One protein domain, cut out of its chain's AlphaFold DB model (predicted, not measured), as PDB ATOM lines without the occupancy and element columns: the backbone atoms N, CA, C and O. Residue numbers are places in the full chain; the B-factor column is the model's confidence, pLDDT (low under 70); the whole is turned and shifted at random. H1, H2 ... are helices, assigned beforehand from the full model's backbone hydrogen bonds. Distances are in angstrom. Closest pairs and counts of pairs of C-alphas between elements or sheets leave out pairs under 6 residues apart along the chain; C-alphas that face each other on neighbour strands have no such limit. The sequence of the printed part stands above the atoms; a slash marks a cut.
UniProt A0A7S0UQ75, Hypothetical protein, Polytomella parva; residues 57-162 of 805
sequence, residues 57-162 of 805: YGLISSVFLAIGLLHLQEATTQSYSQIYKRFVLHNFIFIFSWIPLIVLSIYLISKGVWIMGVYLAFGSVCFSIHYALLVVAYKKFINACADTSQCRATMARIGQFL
ATOM      1  N   TYR A  57      35.605 -26.160  43.464       59.25
ATOM      2  CA  TYR A  57      34.933 -24.877  43.267       59.25
ATOM      3  C   TYR A  57      35.047 -23.930  44.467       59.25
ATOM      4  O   TYR A  57      35.087 -22.722  44.265       59.25
ATOM      5  N   GLY A  58      35.160 -24.444  45.697       62.62
ATOM      6  CA  GLY A  58      35.441 -23.632  46.884       62.62
ATOM      7  C   GLY A  58      36.813 -22.965  46.801       62.62
ATOM      8  O   GLY A  58      36.941 -21.783  47.104       62.62
ATOM      9  N   LEU A  59      37.810 -23.696  46.291       60.62
ATOM     10  CA  LEU A  59      39.155 -23.182  46.009       60.62
ATOM     11  C   LEU A  59      39.137 -22.099  44.918       60.62
ATOM     12  O   LEU A  59      39.718 -21.034  45.089       60.62
ATOM     13  N   ILE A  60      38.417 -22.328  43.817       64.94
ATOM     14  CA  ILE A  60      38.261 -21.322  42.752       64.94
ATOM     15  C   ILE A  60      37.541 -20.071  43.295       64.94
ATOM     16  O   ILE A  60      38.004 -18.950  43.089       64.94
ATOM     17  N   SER A  61      36.453 -20.253  44.047       63.53
ATOM     18  CA  SER A  61      35.699 -19.168  44.686       63.53
ATOM     19  C   SER A  61      36.551 -18.362  45.670       63.53
ATOM     20  O   SER A  61      36.417 -17.140  45.718       63.53
ATOM     21  N   SER A  62      37.420 -19.012  46.453       61.59
ATOM     22  CA  SER A  62      38.297 -18.319  47.401       61.59
ATOM     23  C   SER A  62      39.423 -17.561  46.701       61.59
ATOM     24  O   SER A  62      39.748 -16.457  47.131       61.59
ATOM     25  N   VAL A  63      39.951 -18.073  45.582       67.88
ATOM     26  CA  VAL A  63      40.912 -17.348  44.733       67.88
ATOM     27  C   VAL A  63      40.271 -16.104  44.113       67.88
ATOM     28  O   VAL A  63      40.847 -15.023  44.212       67.88
ATOM     29  N   PHE A  64      39.062 -16.200  43.546       64.00
ATOM     30  CA  PHE A  64      38.363 -15.018  43.022       64.00
ATOM     31  C   PHE A  64      38.032 -13.995  44.118       64.00
ATOM     32  O   PHE A  64      38.213 -12.797  43.897       64.00
ATOM     33  N   LEU A  65      37.629 -14.440  45.315       68.81
ATOM     34  CA  LEU A  65      37.419 -13.535  46.448       68.81
ATOM     35  C   LEU A  65      38.728 -12.871  46.903       68.81
ATOM     36  O   LEU A  65      38.737 -11.668  47.147       68.81
ATOM     37  N   ALA A  66      39.833 -13.618  46.986       63.44
ATOM     38  CA  ALA A  66      41.144 -13.086  47.355       63.44
ATOM     39  C   ALA A  66      41.666 -12.069  46.325       63.44
ATOM     40  O   ALA A  66      42.190 -11.025  46.705       63.44
ATOM     41  N   ILE A  67      41.460 -12.322  45.029       68.88
ATOM     42  CA  ILE A  67      41.770 -11.365  43.957       68.88
ATOM     43  C   ILE A  67      40.898 -10.110  44.095       68.88
ATOM     44  O   ILE A  67      41.427  -9.002  44.020       68.88
ATOM     45  N   GLY A  68      39.592 -10.261  44.347       63.91
ATOM     46  CA  GLY A  68      38.682  -9.139  44.595       63.91
ATOM     47  C   GLY A  68      39.070  -8.311  45.826       63.91
ATOM     48  O   GLY A  68      39.044  -7.083  45.770       63.91
ATOM     49  N   LEU A  69      39.506  -8.965  46.906       60.09
ATOM     50  CA  LEU A  69      40.034  -8.338  48.123       60.09
ATOM     51  C   LEU A  69      41.327  -7.560  47.864       60.09
ATOM     52  O   LEU A  69      41.417  -6.396  48.248       60.09
ATOM     53  N   LEU A  70      42.295  -8.161  47.165       63.44
ATOM     54  CA  LEU A  70      43.537  -7.493  46.758       63.44
ATOM     55  C   LEU A  70      43.245  -6.256  45.898       63.44
ATOM     56  O   LEU A  70      43.803  -5.191  46.146       63.44
ATOM     57  N   HIS A  71      42.309  -6.359  44.950       61.44
ATOM     58  CA  HIS A  71      41.889  -5.223  44.127       61.44
ATOM     59  C   HIS A  71      41.134  -4.154  44.926       61.44
ATOM     60  O   HIS A  71      41.267  -2.976  44.608       61.44
ATOM     61  N   LEU A  72      40.372  -4.524  45.961       56.75
ATOM     62  CA  LEU A  72      39.711  -3.562  46.847       56.75
ATOM     63  C   LEU A  72      40.724  -2.828  47.738       56.75
ATOM     64  O   LEU A  72      40.587  -1.626  47.955       56.75
ATOM     65  N   GLN A  73      41.760  -3.524  48.209       59.88
ATOM     66  CA  GLN A  73      42.865  -2.918  48.947       59.88
ATOM     67  C   GLN A  73      43.653  -1.950  48.050       59.88
ATOM     68  O   GLN A  73      43.874  -0.804  48.441       59.88
ATOM     69  N   GLU A  74      43.982  -2.354  46.821       56.97
ATOM     70  CA  GLU A  74      44.632  -1.490  45.824       56.97
ATOM     71  C   GLU A  74      43.737  -0.304  45.407       56.97
ATOM     72  O   GLU A  74      44.219   0.805  45.193       56.97
ATOM     73  N   ALA A  75      42.413  -0.488  45.365       49.12
ATOM     74  CA  ALA A  75      41.461   0.579  45.060       49.12
ATOM     75  C   ALA A  75      41.466   1.718  46.095       49.12
ATOM     76  O   ALA A  75      41.109   2.838  45.740       49.12
ATOM     77  N   THR A  76      41.910   1.491  47.339       55.78
ATOM     78  CA  THR A  76      42.019   2.571  48.342       55.78
ATOM     79  C   THR A  76      43.056   3.644  47.985       55.78
ATOM     80  O   THR A  76      43.014   4.732  48.559       55.78
ATOM     81  N   THR A  77      43.955   3.376  47.028       56.53
ATOM     82  CA  THR A  77      44.993   4.319  46.572       56.53
ATOM     83  C   THR A  77      44.736   4.899  45.177       56.53
ATOM     84  O   THR A  77      45.464   5.795  44.750       56.53
ATOM     85  N   GLN A  78      43.711   4.428  44.457       66.12
ATOM     86  CA  GLN A  78      43.443   4.806  43.063       66.12
ATOM     87  C   GLN A  78      42.316   5.840  42.929       66.12
ATOM     88  O   GLN A  78      41.455   5.995  43.793       66.12
ATOM     89  N   SER A  79      42.298   6.559  41.803       76.88
ATOM     90  CA  SER A  79      41.226   7.519  41.515       76.88
ATOM     91  C   SER A  79      39.889   6.808  41.265       76.88
ATOM     92  O   SER A  79      39.842   5.750  40.636       76.88
ATOM     93  N   TYR A  80      38.774   7.418  41.687       66.88
ATOM     94  CA  TYR A  80      37.422   6.840  41.583       66.88
ATOM     95  C   TYR A  80      37.071   6.323  40.169       66.88
ATOM     96  O   TYR A  80      36.436   5.280  40.020       66.88
ATOM     97  N   SER A  81      37.555   7.003  39.123       67.38
ATOM     98  CA  SER A  81      37.403   6.593  37.716       67.38
ATOM     99  C   SER A  81      38.077   5.247  37.405       67.38
ATOM    100  O   SER A  81      37.489   4.399  36.729       67.38
ATOM    101  N   GLN A  82      39.283   5.006  37.929       72.88
ATOM    102  CA  GLN A  82      39.995   3.735  37.761       72.88
ATOM    103  C   GLN A  82      39.322   2.608  38.550       72.88
ATOM    104  O   GLN A  82      39.153   1.514  38.007       72.88
ATOM    105  N   ILE A  83      38.862   2.890  39.775       73.12
ATOM    106  CA  ILE A  83      38.107   1.933  40.597       73.12
ATOM    107  C   ILE A  83      36.839   1.487  39.855       73.12
ATOM    108  O   ILE A  83      36.608   0.289  39.705       73.12
ATOM    109  N   TYR A  84      36.054   2.429  39.323       73.31
ATOM    110  CA  TYR A  84      34.829   2.113  38.585       73.31
ATOM    111  C   TYR A  84      35.106   1.306  37.306       73.31
ATOM    112  O   TYR A  84      34.446   0.296  37.067       73.31
ATOM    113  N   LYS A  85      36.121   1.684  36.511       75.38
ATOM    114  CA  LYS A  85      36.524   0.916  35.316       75.38
ATOM    115  C   LYS A  85      36.951  -0.514  35.668       75.38
ATOM    116  O   LYS A  85      36.512  -1.451  35.003       75.38
ATOM    117  N   ARG A  86      37.754  -0.696  36.724       76.12
ATOM    118  CA  ARG A  86      38.163  -2.024  37.214       76.12
ATOM    119  C   ARG A  86      36.971  -2.831  37.735       76.12
ATOM    120  O   ARG A  86      36.875  -4.007  37.407       76.12
ATOM    121  N   PHE A  87      36.041  -2.214  38.465       76.81
ATOM    122  CA  PHE A  87      34.817  -2.864  38.949       76.81
ATOM    123  C   PHE A  87      33.922  -3.342  37.795       76.81
ATOM    124  O   PHE A  87      33.523  -4.504  37.773       76.81
ATOM    125  N   VAL A  88      33.669  -2.497  36.788       78.00
ATOM    126  CA  VAL A  88      32.895  -2.878  35.592       78.00
ATOM    127  C   VAL A  88      33.584  -4.004  34.814       78.00
ATOM    128  O   VAL A  88      32.921  -4.967  34.433       78.00
ATOM    129  N   LEU A  89      34.907  -3.932  34.627       83.19
ATOM    130  CA  LEU A  89      35.677  -4.994  33.974       83.19
ATOM    131  C   LEU A  89      35.621  -6.311  34.763       83.19
ATOM    132  O   LEU A  89      35.436  -7.370  34.169       83.19
ATOM    133  N   HIS A  90      35.737  -6.252  36.091       78.12
ATOM    134  CA  HIS A  90      35.657  -7.433  36.947       78.12
ATOM    135  C   HIS A  90      34.267  -8.070  36.856       78.12
ATOM    136  O   HIS A  90      34.172  -9.261  36.582       78.12
ATOM    137  N   ASN A  91      33.198  -7.275  36.951       78.50
ATOM    138  CA  ASN A  91      31.814  -7.730  36.784       78.50
ATOM    139  C   ASN A  91      31.566  -8.359  35.400       78.50
ATOM    140  O   ASN A  91      30.855  -9.356  35.291       78.50
ATOM    141  N   PHE A  92      32.178  -7.817  34.343       77.81
ATOM    142  CA  PHE A  92      32.103  -8.383  32.995       77.81
ATOM    143  C   PHE A  92      32.804  -9.748  32.912       77.81
ATOM    144  O   PHE A  92      32.179 -10.733  32.524       77.81
ATOM    145  N   ILE A  93      34.069  -9.838  33.345       80.81
ATOM    146  CA  ILE A  93      34.831 -11.103  33.396       80.81
ATOM    147  C   ILE A  93      34.086 -12.149  34.235       80.81
ATOM    148  O   ILE A  93      33.993 -13.313  33.848       80.81
ATOM    149  N   PHE A  94      33.502 -11.722  35.354       78.31
ATOM    150  CA  PHE A  94      32.714 -12.549  36.256       78.31
ATOM    151  C   PHE A  94      31.502 -13.155  35.537       78.31
ATOM    152  O   PHE A  94      31.416 -14.376  35.433       78.31
ATOM    153  N   ILE A  95      30.635 -12.330  34.937       79.81
ATOM    154  CA  ILE A  95      29.459 -12.792  34.175       79.81
ATOM    155  C   ILE A  95      29.862 -13.728  33.020       79.81
ATOM    156  O   ILE A  95      29.217 -14.755  32.804       79.81
ATOM    157  N   PHE A  96      30.953 -13.436  32.306       81.81
ATOM    158  CA  PHE A  96      31.415 -14.286  31.201       81.81
ATOM    159  C   PHE A  96      32.031 -15.614  31.658       81.81
ATOM    160  O   PHE A  96      31.810 -16.635  31.009       81.81
ATOM    161  N   SER A  97      32.728 -15.650  32.798       81.31
ATOM    162  CA  SER A  97      33.253 -16.899  33.382       81.31
ATOM    163  C   SER A  97      32.151 -17.856  33.868       81.31
ATOM    164  O   SER A  97      32.388 -19.047  34.071       81.31
ATOM    165  N   TRP A  98      30.923 -17.347  33.999       84.19
ATOM    166  CA  TRP A  98      29.767 -18.058  34.533       84.19
ATOM    167  C   TRP A  98      28.938 -18.816  33.506       84.19
ATOM    168  O   TRP A  98      28.412 -19.889  33.810       84.19
ATOM    169  N   ILE A  99      28.863 -18.308  32.276       85.38
ATOM    170  CA  ILE A  99      28.140 -18.971  31.185       85.38
ATOM    171  C   ILE A  99      28.683 -20.403  30.953       85.38
ATOM    172  O   ILE A  99      27.868 -21.328  30.926       85.38
ATOM    173  N   PRO A 100      30.012 -20.657  30.904       85.88
ATOM    174  CA  PRO A 100      30.556 -22.014  30.814       85.88
ATOM    175  C   PRO A 100      30.170 -22.933  31.980       85.88
ATOM    176  O   PRO A 100      29.903 -24.109  31.751       85.88
ATOM    177  N   LEU A 101      30.105 -22.425  33.219       84.38
ATOM    178  CA  LEU A 101      29.726 -23.217  34.398       84.38
ATOM    179  C   LEU A 101      28.251 -23.637  34.361       84.38
ATOM    180  O   LEU A 101      27.932 -24.784  34.676       84.38
ATOM    181  N   ILE A 102      27.358 -22.739  33.931       87.38
ATOM    182  CA  ILE A 102      25.931 -23.046  33.756       87.38
ATOM    183  C   ILE A 102      25.738 -24.034  32.595       87.38
ATOM    184  O   ILE A 102      25.033 -25.030  32.743       87.38
ATOM    185  N   VAL A 103      26.410 -23.827  31.459       91.75
ATOM    186  CA  VAL A 103      26.348 -24.760  30.320       91.75
ATOM    187  C   VAL A 103      26.901 -26.139  30.701       91.75
ATOM    188  O   VAL A 103      26.290 -27.156  30.367       91.75
ATOM    189  N   LEU A 104      28.001 -26.201  31.460       91.00
ATOM    190  CA  LEU A 104      28.569 -27.452  31.969       91.00
ATOM    191  C   LEU A 104      27.628 -28.157  32.959       91.00
ATOM    192  O   LEU A 104      27.512 -29.382  32.911       91.00
ATOM    193  N   SER A 105      26.931 -27.416  33.828       91.69
ATOM    194  CA  SER A 105      25.969 -28.002  34.770       91.69
ATOM    195  C   SER A 105      24.785 -28.634  34.028       91.69
ATOM    196  O   SER A 105      24.482 -29.807  34.257       91.69
ATOM    197  N   ILE A 106      24.203 -27.922  33.056       91.81
ATOM    198  CA  ILE A 106      23.122 -28.420  32.188       91.81
ATOM    199  C   ILE A 106      23.594 -29.636  31.376       91.81
ATOM    200  O   ILE A 106      22.893 -30.649  31.310       91.81
ATOM    201  N   TYR A 107      24.805 -29.587  30.816       94.44
ATOM    202  CA  TYR A 107      25.402 -30.711  30.094       94.44
ATOM    203  C   TYR A 107      25.543 -31.958  30.981       94.44
ATOM    204  O   TYR A 107      25.104 -33.041  30.590       94.44
ATOM    205  N   LEU A 108      26.076 -31.822  32.198       92.06
ATOM    206  CA  LEU A 108      26.223 -32.937  33.140       92.06
ATOM    207  C   LEU A 108      24.871 -33.516  33.587       92.06
ATOM    208  O   LEU A 108      24.754 -34.738  33.699       92.06
ATOM    209  N   ILE A 109      23.844 -32.676  33.766       92.00
ATOM    210  CA  ILE A 109      22.459 -33.127  33.997       92.00
ATOM    211  C   ILE A 109      21.974 -33.954  32.794       92.00
ATOM    212  O   ILE A 109      21.551 -35.097  32.973       92.00
ATOM    213  N   SER A 110      22.120 -33.438  31.566       93.12
ATOM    214  CA  SER A 110      21.693 -34.127  30.333       93.12
ATOM    215  C   SER A 110      22.390 -35.474  30.094       93.12
ATOM    216  O   SER A 110      21.808 -36.379  29.500       93.12
ATOM    217  N   LYS A 111      23.627 -35.639  30.584       95.00
ATOM    218  CA  LYS A 111      24.401 -36.888  30.493       95.00
ATOM    219  C   LYS A 111      24.117 -37.866  31.638       95.00
ATOM    220  O   LYS A 111      24.810 -38.871  31.767       95.00
ATOM    221  N   GLY A 112      23.114 -37.593  32.473       94.38
ATOM    222  CA  GLY A 112      22.732 -38.455  33.590       94.38
ATOM    223  C   GLY A 112      23.665 -38.368  34.801       94.38
ATOM    224  O   GLY A 112      23.495 -39.120  35.761       94.38
ATOM    225  N   VAL A 113      24.610 -37.423  34.823       95.69
ATOM    226  CA  VAL A 113      25.495 -37.155  35.972       95.69
ATOM    227  C   VAL A 113      24.816 -36.163  36.928       95.69
ATOM    228  O   VAL A 113      25.402 -35.173  37.374       95.69
ATOM    229  N   TRP A 114      23.548 -36.449  37.251       91.94
ATOM    230  CA  TRP A 114      22.623 -35.576  37.985       91.94
ATOM    231  C   TRP A 114      23.228 -34.977  39.256       91.94
ATOM    232  O   TRP A 114      23.032 -33.803  39.530       91.94
ATOM    233  N   ILE A 115      23.992 -35.765  40.018       90.31
ATOM    234  CA  ILE A 115      24.571 -35.327  41.293       90.31
ATOM    235  C   ILE A 115      25.584 -34.188  41.082       90.31
ATOM    236  O   ILE A 115      25.471 -33.158  41.739       90.31
ATOM    237  N   MET A 116      26.532 -34.326  40.147       86.94
ATOM    238  CA  MET A 116      27.503 -33.256  39.860       86.94
ATOM    239  C   MET A 116      26.847 -32.050  39.189       86.94
ATOM    240  O   MET A 116      27.171 -30.917  39.535       86.94
ATOM    241  N   GLY A 117      25.895 -32.285  38.283       90.12
ATOM    242  CA  GLY A 117      25.132 -31.212  37.651       90.12
ATOM    243  C   GLY A 117      24.340 -30.367  38.658       90.12
ATOM    244  O   GLY A 117      24.404 -29.142  38.612       90.12
ATOM    245  N   VAL A 118      23.677 -31.008  39.627       89.50
ATOM    246  CA  VAL A 118      22.952 -30.322  40.711       89.50
ATOM    247  C   VAL A 118      23.903 -29.598  41.667       89.50
ATOM    248  O   VAL A 118      23.593 -28.478  42.056       89.50
ATOM    249  N   TYR A 119      25.070 -30.157  42.013       89.12
ATOM    250  CA  TYR A 119      26.056 -29.423  42.823       89.12
ATOM    251  C   TYR A 119      26.607 -28.187  42.105       89.12
ATOM    252  O   TYR A 119      26.737 -27.138  42.732       89.12
ATOM    253  N   LEU A 120      26.888 -28.285  40.803       87.56
ATOM    254  CA  LEU A 120      27.310 -27.143  39.990       87.56
ATOM    255  C   LEU A 120      26.214 -26.074  39.899       87.56
ATOM    256  O   LEU A 120      26.506 -24.900  40.101       87.56
ATOM    257  N   ALA A 121      24.958 -26.465  39.667       85.31
ATOM    258  CA  ALA A 121      23.826 -25.537  39.642       85.31
ATOM    259  C   ALA A 121      23.538 -24.909  41.023       85.31
ATOM    260  O   ALA A 121      23.227 -23.726  41.125       85.31
ATOM    261  N   PHE A 122      23.678 -25.660  42.116       87.50
ATOM    262  CA  PHE A 122      23.504 -25.120  43.466       87.50
ATOM    263  C   PHE A 122      24.640 -24.160  43.842       87.50
ATOM    264  O   PHE A 122      24.381 -23.055  44.317       87.50
ATOM    265  N   GLY A 123      25.890 -24.531  43.543       86.12
ATOM    266  CA  GLY A 123      27.037 -23.629  43.642       86.12
ATOM    267  C   GLY A 123      26.838 -22.367  42.802       86.12
ATOM    268  O   GLY A 123      27.156 -21.270  43.267       86.12
ATOM    269  N   SER A 124      26.216 -22.499  41.620       84.00
ATOM    270  CA  SER A 124      25.908 -21.350  40.776       84.00
ATOM    271  C   SER A 124      24.881 -20.407  41.437       84.00
ATOM    272  O   SER A 124      25.081 -19.194  41.525       84.00
ATOM    273  N   VAL A 125      23.797 -20.937  42.001       85.06
ATOM    274  CA  VAL A 125      22.812 -20.105  42.718       85.06
ATOM    275  C   VAL A 125      23.431 -19.439  43.956       85.06
ATOM    276  O   VAL A 125      23.307 -18.224  44.123       85.06
ATOM    277  N   CYS A 126      24.157 -20.186  44.793       83.12
ATOM    278  CA  CYS A 126      24.756 -19.652  46.020       83.12
ATOM    279  C   CYS A 126      25.733 -18.499  45.762       83.12
ATOM    280  O   CYS A 126      25.675 -17.485  46.460       83.12
ATOM    281  N   PHE A 127      26.618 -18.617  44.772       79.44
ATOM    282  CA  PHE A 127      27.603 -17.570  44.492       79.44
ATOM    283  C   PHE A 127      26.995 -16.385  43.719       79.44
ATOM    284  O   PHE A 127      27.413 -15.250  43.943       79.44
ATOM    285  N   SER A 128      25.921 -16.589  42.942       82.31
ATOM    286  CA  SER A 128      25.107 -15.476  42.412       82.31
ATOM    287  C   SER A 128      24.500 -14.628  43.538       82.31
ATOM    288  O   SER A 128      24.525 -13.400  43.469       82.31
ATOM    289  N   ILE A 129      24.014 -15.271  44.608       82.62
ATOM    290  CA  ILE A 129      23.505 -14.582  45.806       82.62
ATOM    291  C   ILE A 129      24.636 -13.827  46.524       82.62
ATOM    292  O   ILE A 129      24.460 -12.658  46.861       82.62
ATOM    293  N   HIS A 130      25.811 -14.443  46.709       81.38
ATOM    294  CA  HIS A 130      26.968 -13.765  47.319       81.38
ATOM    295  C   HIS A 130      27.405 -12.534  46.515       81.38
ATOM    296  O   HIS A 130      27.673 -11.486  47.098       81.38
ATOM    297  N   TYR A 131      27.428 -12.626  45.186       82.31
ATOM    298  CA  TYR A 131      27.750 -11.500  44.312       82.31
ATOM    299  C   TYR A 131      26.685 -10.397  44.357       82.31
ATOM    300  O   TYR A 131      27.030  -9.223  44.461       82.31
ATOM    301  N   ALA A 132      25.394 -10.743  44.357       80.38
ATOM    302  CA  ALA A 132      24.325  -9.761  44.533       80.38
ATOM    303  C   ALA A 132      24.456  -9.016  45.877       80.38
ATOM    304  O   ALA A 132      24.348  -7.789  45.918       80.38
ATOM    305  N   LEU A 133      24.771  -9.735  46.961       79.81
ATOM    306  CA  LEU A 133      25.063  -9.142  48.269       79.81
ATOM    307  C   LEU A 133      26.322  -8.258  48.238       79.81
ATOM    308  O   LEU A 133      26.294  -7.169  48.808       79.81
ATOM    309  N   LEU A 134      27.384  -8.665  47.533       81.06
ATOM    310  CA  LEU A 134      28.596  -7.861  47.332       81.06
ATOM    311  C   LEU A 134      28.282  -6.547  46.599       81.06
ATOM    312  O   LEU A 134      28.712  -5.485  47.041       81.06
ATOM    313  N   VAL A 135      27.487  -6.591  45.524       80.44
ATOM    314  CA  VAL A 135      27.066  -5.399  44.766       80.44
ATOM    315  C   VAL A 135      26.197  -4.473  45.626       80.44
ATOM    316  O   VAL A 135      26.385  -3.256  45.597       80.44
ATOM    317  N   VAL A 136      25.289  -5.017  46.444       80.19
ATOM    318  CA  VAL A 136      24.486  -4.227  47.396       80.19
ATOM    319  C   VAL A 136      25.363  -3.602  48.487       80.19
ATOM    320  O   VAL A 136      25.189  -2.422  48.797       80.19
ATOM    321  N   ALA A 137      26.324  -4.345  49.039       75.38
ATOM    322  CA  ALA A 137      27.278  -3.837  50.023       75.38
ATOM    323  C   ALA A 137      28.163  -2.729  49.428       75.38
ATOM    324  O   ALA A 137      28.322  -1.677  50.041       75.38
ATOM    325  N   TYR A 138      28.654  -2.913  48.201       77.00
ATOM    326  CA  TYR A 138      29.451  -1.924  47.479       77.00
ATOM    327  C   TYR A 138      28.645  -0.654  47.156       77.00
ATOM    328  O   TYR A 138      29.132   0.457  47.356       77.00
ATOM    329  N   LYS A 139      27.369  -0.791  46.765       77.50
ATOM    330  CA  LYS A 139      26.453   0.349  46.588       77.50
ATOM    331  C   LYS A 139      26.200   1.094  47.905       77.50
ATOM    332  O   LYS A 139      26.235   2.322  47.920       77.50
ATOM    333  N   LYS A 140      25.986   0.376  49.016       74.31
ATOM    334  CA  LYS A 140      25.872   0.985  50.355       74.31
ATOM    335  C   LYS A 140      27.163   1.705  50.759       74.31
ATOM    336  O   LYS A 140      27.080   2.806  51.289       74.31
ATOM    337  N   PHE A 141      28.330   1.127  50.469       74.38
ATOM    338  CA  PHE A 141      29.633   1.742  50.729       74.38
ATOM    339  C   PHE A 141      29.835   3.032  49.923       74.38
ATOM    340  O   PHE A 141      30.180   4.051  50.511       74.38
ATOM    341  N   ILE A 142      29.536   3.038  48.617       72.81
ATOM    342  CA  ILE A 142      29.601   4.255  47.785       72.81
ATOM    343  C   ILE A 142      28.676   5.348  48.332       72.81
ATOM    344  O   ILE A 142      29.114   6.490  48.471       72.81
ATOM    345  N   ASN A 143      27.431   5.011  48.682       70.19
ATOM    346  CA  ASN A 143      26.487   5.980  49.239       70.19
ATOM    347  C   ASN A 143      26.977   6.537  50.590       70.19
ATOM    348  O   ASN A 143      27.014   7.750  50.772       70.19
ATOM    349  N   ALA A 144      27.435   5.670  51.499       68.31
ATOM    350  CA  ALA A 144      27.991   6.084  52.787       68.31
ATOM    351  C   ALA A 144      29.248   6.957  52.623       68.31
ATOM    352  O   ALA A 144      29.407   7.946  53.336       68.31
ATOM    353  N   CYS A 145      30.118   6.645  51.655       65.00
ATOM    354  CA  CYS A 145      31.238   7.508  51.294       65.00
ATOM    355  C   CYS A 145      30.750   8.874  50.804       65.00
ATOM    356  O   CYS A 145      31.235   9.877  51.322       65.00
ATOM    357  N   ALA A 146      29.788   8.931  49.877       65.94
ATOM    358  CA  ALA A 146      29.247  10.183  49.336       65.94
ATOM    359  C   ALA A 146      28.662  11.109  50.422       65.94
ATOM    360  O   ALA A 146      28.808  12.332  50.333       65.94
ATOM    361  N   ASP A 147      28.075  10.543  51.478       61.03
ATOM    362  CA  ASP A 147      27.575  11.315  52.617       61.03
ATOM    363  C   ASP A 147      28.691  11.913  53.492       61.03
ATOM    364  O   ASP A 147      28.470  12.952  54.123       61.03
ATOM    365  N   THR A 148      29.909  11.359  53.497       71.38
ATOM    366  CA  THR A 148      31.026  11.952  54.255       71.38
ATOM    367  C   THR A 148      31.470  13.302  53.680       71.38
ATOM    368  O   THR A 148      31.609  13.495  52.468       71.38
ATOM    369  N   SER A 149      31.768  14.252  54.570       59.84
ATOM    370  CA  SER A 149      32.245  15.593  54.203       59.84
ATOM    371  C   SER A 149      33.549  15.563  53.397       59.84
ATOM    372  O   SER A 149      33.722  16.385  52.501       59.84
ATOM    373  N   GLN A 150      34.432  14.587  53.642       51.12
ATOM    374  CA  GLN A 150      35.661  14.391  52.865       51.12
ATOM    375  C   GLN A 150      35.385  13.975  51.411       51.12
ATOM    376  O   GLN A 150      36.032  14.498  50.498       51.12
ATOM    377  N   CYS A 151      34.408  13.095  51.158       50.81
ATOM    378  CA  CYS A 151      34.049  12.717  49.790       50.81
ATOM    379  C   CYS A 151      33.377  13.886  49.057       50.81
ATOM    380  O   CYS A 151      33.772  14.208  47.934       50.81
ATOM    381  N   ARG A 152      32.459  14.606  49.723       60.41
ATOM    382  CA  ARG A 152      31.866  15.846  49.188       60.41
ATOM    383  C   ARG A 152      32.918  16.913  48.873       60.41
ATOM    384  O   ARG A 152      32.878  17.485  47.788       60.41
ATOM    385  N   ALA A 153      33.894  17.140  49.753       55.56
ATOM    386  CA  ALA A 153      34.990  18.083  49.510       55.56
ATOM    387  C   ALA A 153      35.897  17.652  48.342       55.56
ATOM    388  O   ALA A 153      36.329  18.488  47.548       55.56
ATOM    389  N   THR A 154      36.153  16.349  48.195       55.53
ATOM    390  CA  THR A 154      36.966  15.809  47.093       55.53
ATOM    391  C   THR A 154      36.231  15.915  45.754       55.53
ATOM    392  O   THR A 154      36.806  16.404  44.782       55.53
ATOM    393  N   MET A 155      34.942  15.561  45.705       48.66
ATOM    394  CA  MET A 155      34.098  15.750  44.516       48.66
ATOM    395  C   MET A 155      33.939  17.233  44.152       48.66
ATOM    396  O   MET A 155      33.989  17.577  42.974       48.66
ATOM    397  N   ALA A 156      33.827  18.129  45.140       52.66
ATOM    398  CA  ALA A 156      33.792  19.573  44.904       52.66
ATOM    399  C   ALA A 156      35.099  20.097  44.282       52.66
ATOM    400  O   ALA A 156      35.043  20.889  43.343       52.66
ATOM    401  N   ARG A 157      36.269  19.618  44.737       53.06
ATOM    402  CA  ARG A 157      37.569  19.950  44.121       53.06
ATOM    403  C   ARG A 157      37.680  19.422  42.689       53.06
ATOM    404  O   ARG A 157      38.072  20.173  41.804       53.06
ATOM    405  N   ILE A 158      37.273  18.178  42.427       49.78
ATOM    406  CA  ILE A 158      37.245  17.622  41.058       49.78
ATOM    407  C   ILE A 158      36.313  18.455  40.158       49.78
ATOM    408  O   ILE A 158      36.682  18.803  39.039       49.78
ATOM    409  N   GLY A 159      35.147  18.865  40.668       44.47
ATOM    410  CA  GLY A 159      34.227  19.764  39.967       44.47
ATOM    411  C   GLY A 159      34.773  21.180  39.724       44.47
ATOM    412  O   GLY A 159      34.298  21.852  38.812       44.47
ATOM    413  N   GLN A 160      35.765  21.638  40.495       52.62
ATOM    414  CA  GLN A 160      36.487  22.889  40.234       52.62
ATOM    415  C   GLN A 160      37.544  22.717  39.134       52.62
ATOM    416  O   GLN A 160      37.621  23.572  38.259       52.62
ATOM    417  N   PHE A 161      38.283  21.600  39.112       42.38
ATOM    418  CA  PHE A 161      39.243  21.289  38.038       42.38
ATOM    419  C   PHE A 161      38.585  21.017  36.676       42.38
ATOM    420  O   PHE A 161      39.212  21.228  35.644       42.38
ATOM    421  N   LEU A 162      37.325  20.570  36.658       36.97
ATOM    422  CA  LEU A 162      36.555  20.348  35.427       36.97
ATOM    423  C   LEU A 162      35.823  21.600  34.912       36.97
ATOM    424  O   LEU A 162      35.181  21.536  33.861       36.97
TER     425      LEU A 162
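This is residues 57 to 162 of the 805 residues of the protein "Hypothetical protein" of Polytomella parva (UniProt A0A7S0UQ75). H2 and H3 make a long helical hairpin that is closed near its turn and opens away from it; H1 folds back alongside at a distance, and H4 turns a corner at the far end of H3. The 106 printed residues, all helix in class, have four named helices, H1 to H4, and no named strand. The whole is a loose rod, radius of gyration of the C-alphas 18.5 A, spanning 63 by 21 by 19 A.

H1, residues 57 to 75, is close to but not clearly touching H2, residues 80 to 110; their closest C-alphas, Ala 75 and Ile 83, are 5.7 A apart. They run opposite ways at a shallow tilt of 8 degrees. H1 and H3, residues 114 to 147, are near each other. The hairpin H2 and H3 touch through residues 101 to 109 and 114 to 124 alone, closest C-alphas Ser 105 and Gly 117, 4.4 A. H4, residues 149 to 161, is about perpendicular to H3 at 78 degrees. Every O i to N i+4 pair is within hydrogen-bond range in H1, H3 and H4, and 24 of 27 in H2.

H1, 26.3 A long, begins at C-alpha 57 (34.933, -24.877, 43.267). H2 measures 45.3 A and H3 49.4 A. H4, 18.5 A, ends at C-alpha 161 (39.243, 21.289, 38.038).

The printed part has no cut, and its links are tight. Residues 57 to 78, 80 to 81, 144 to 147 and 149 to 162 have pLDDT under 70.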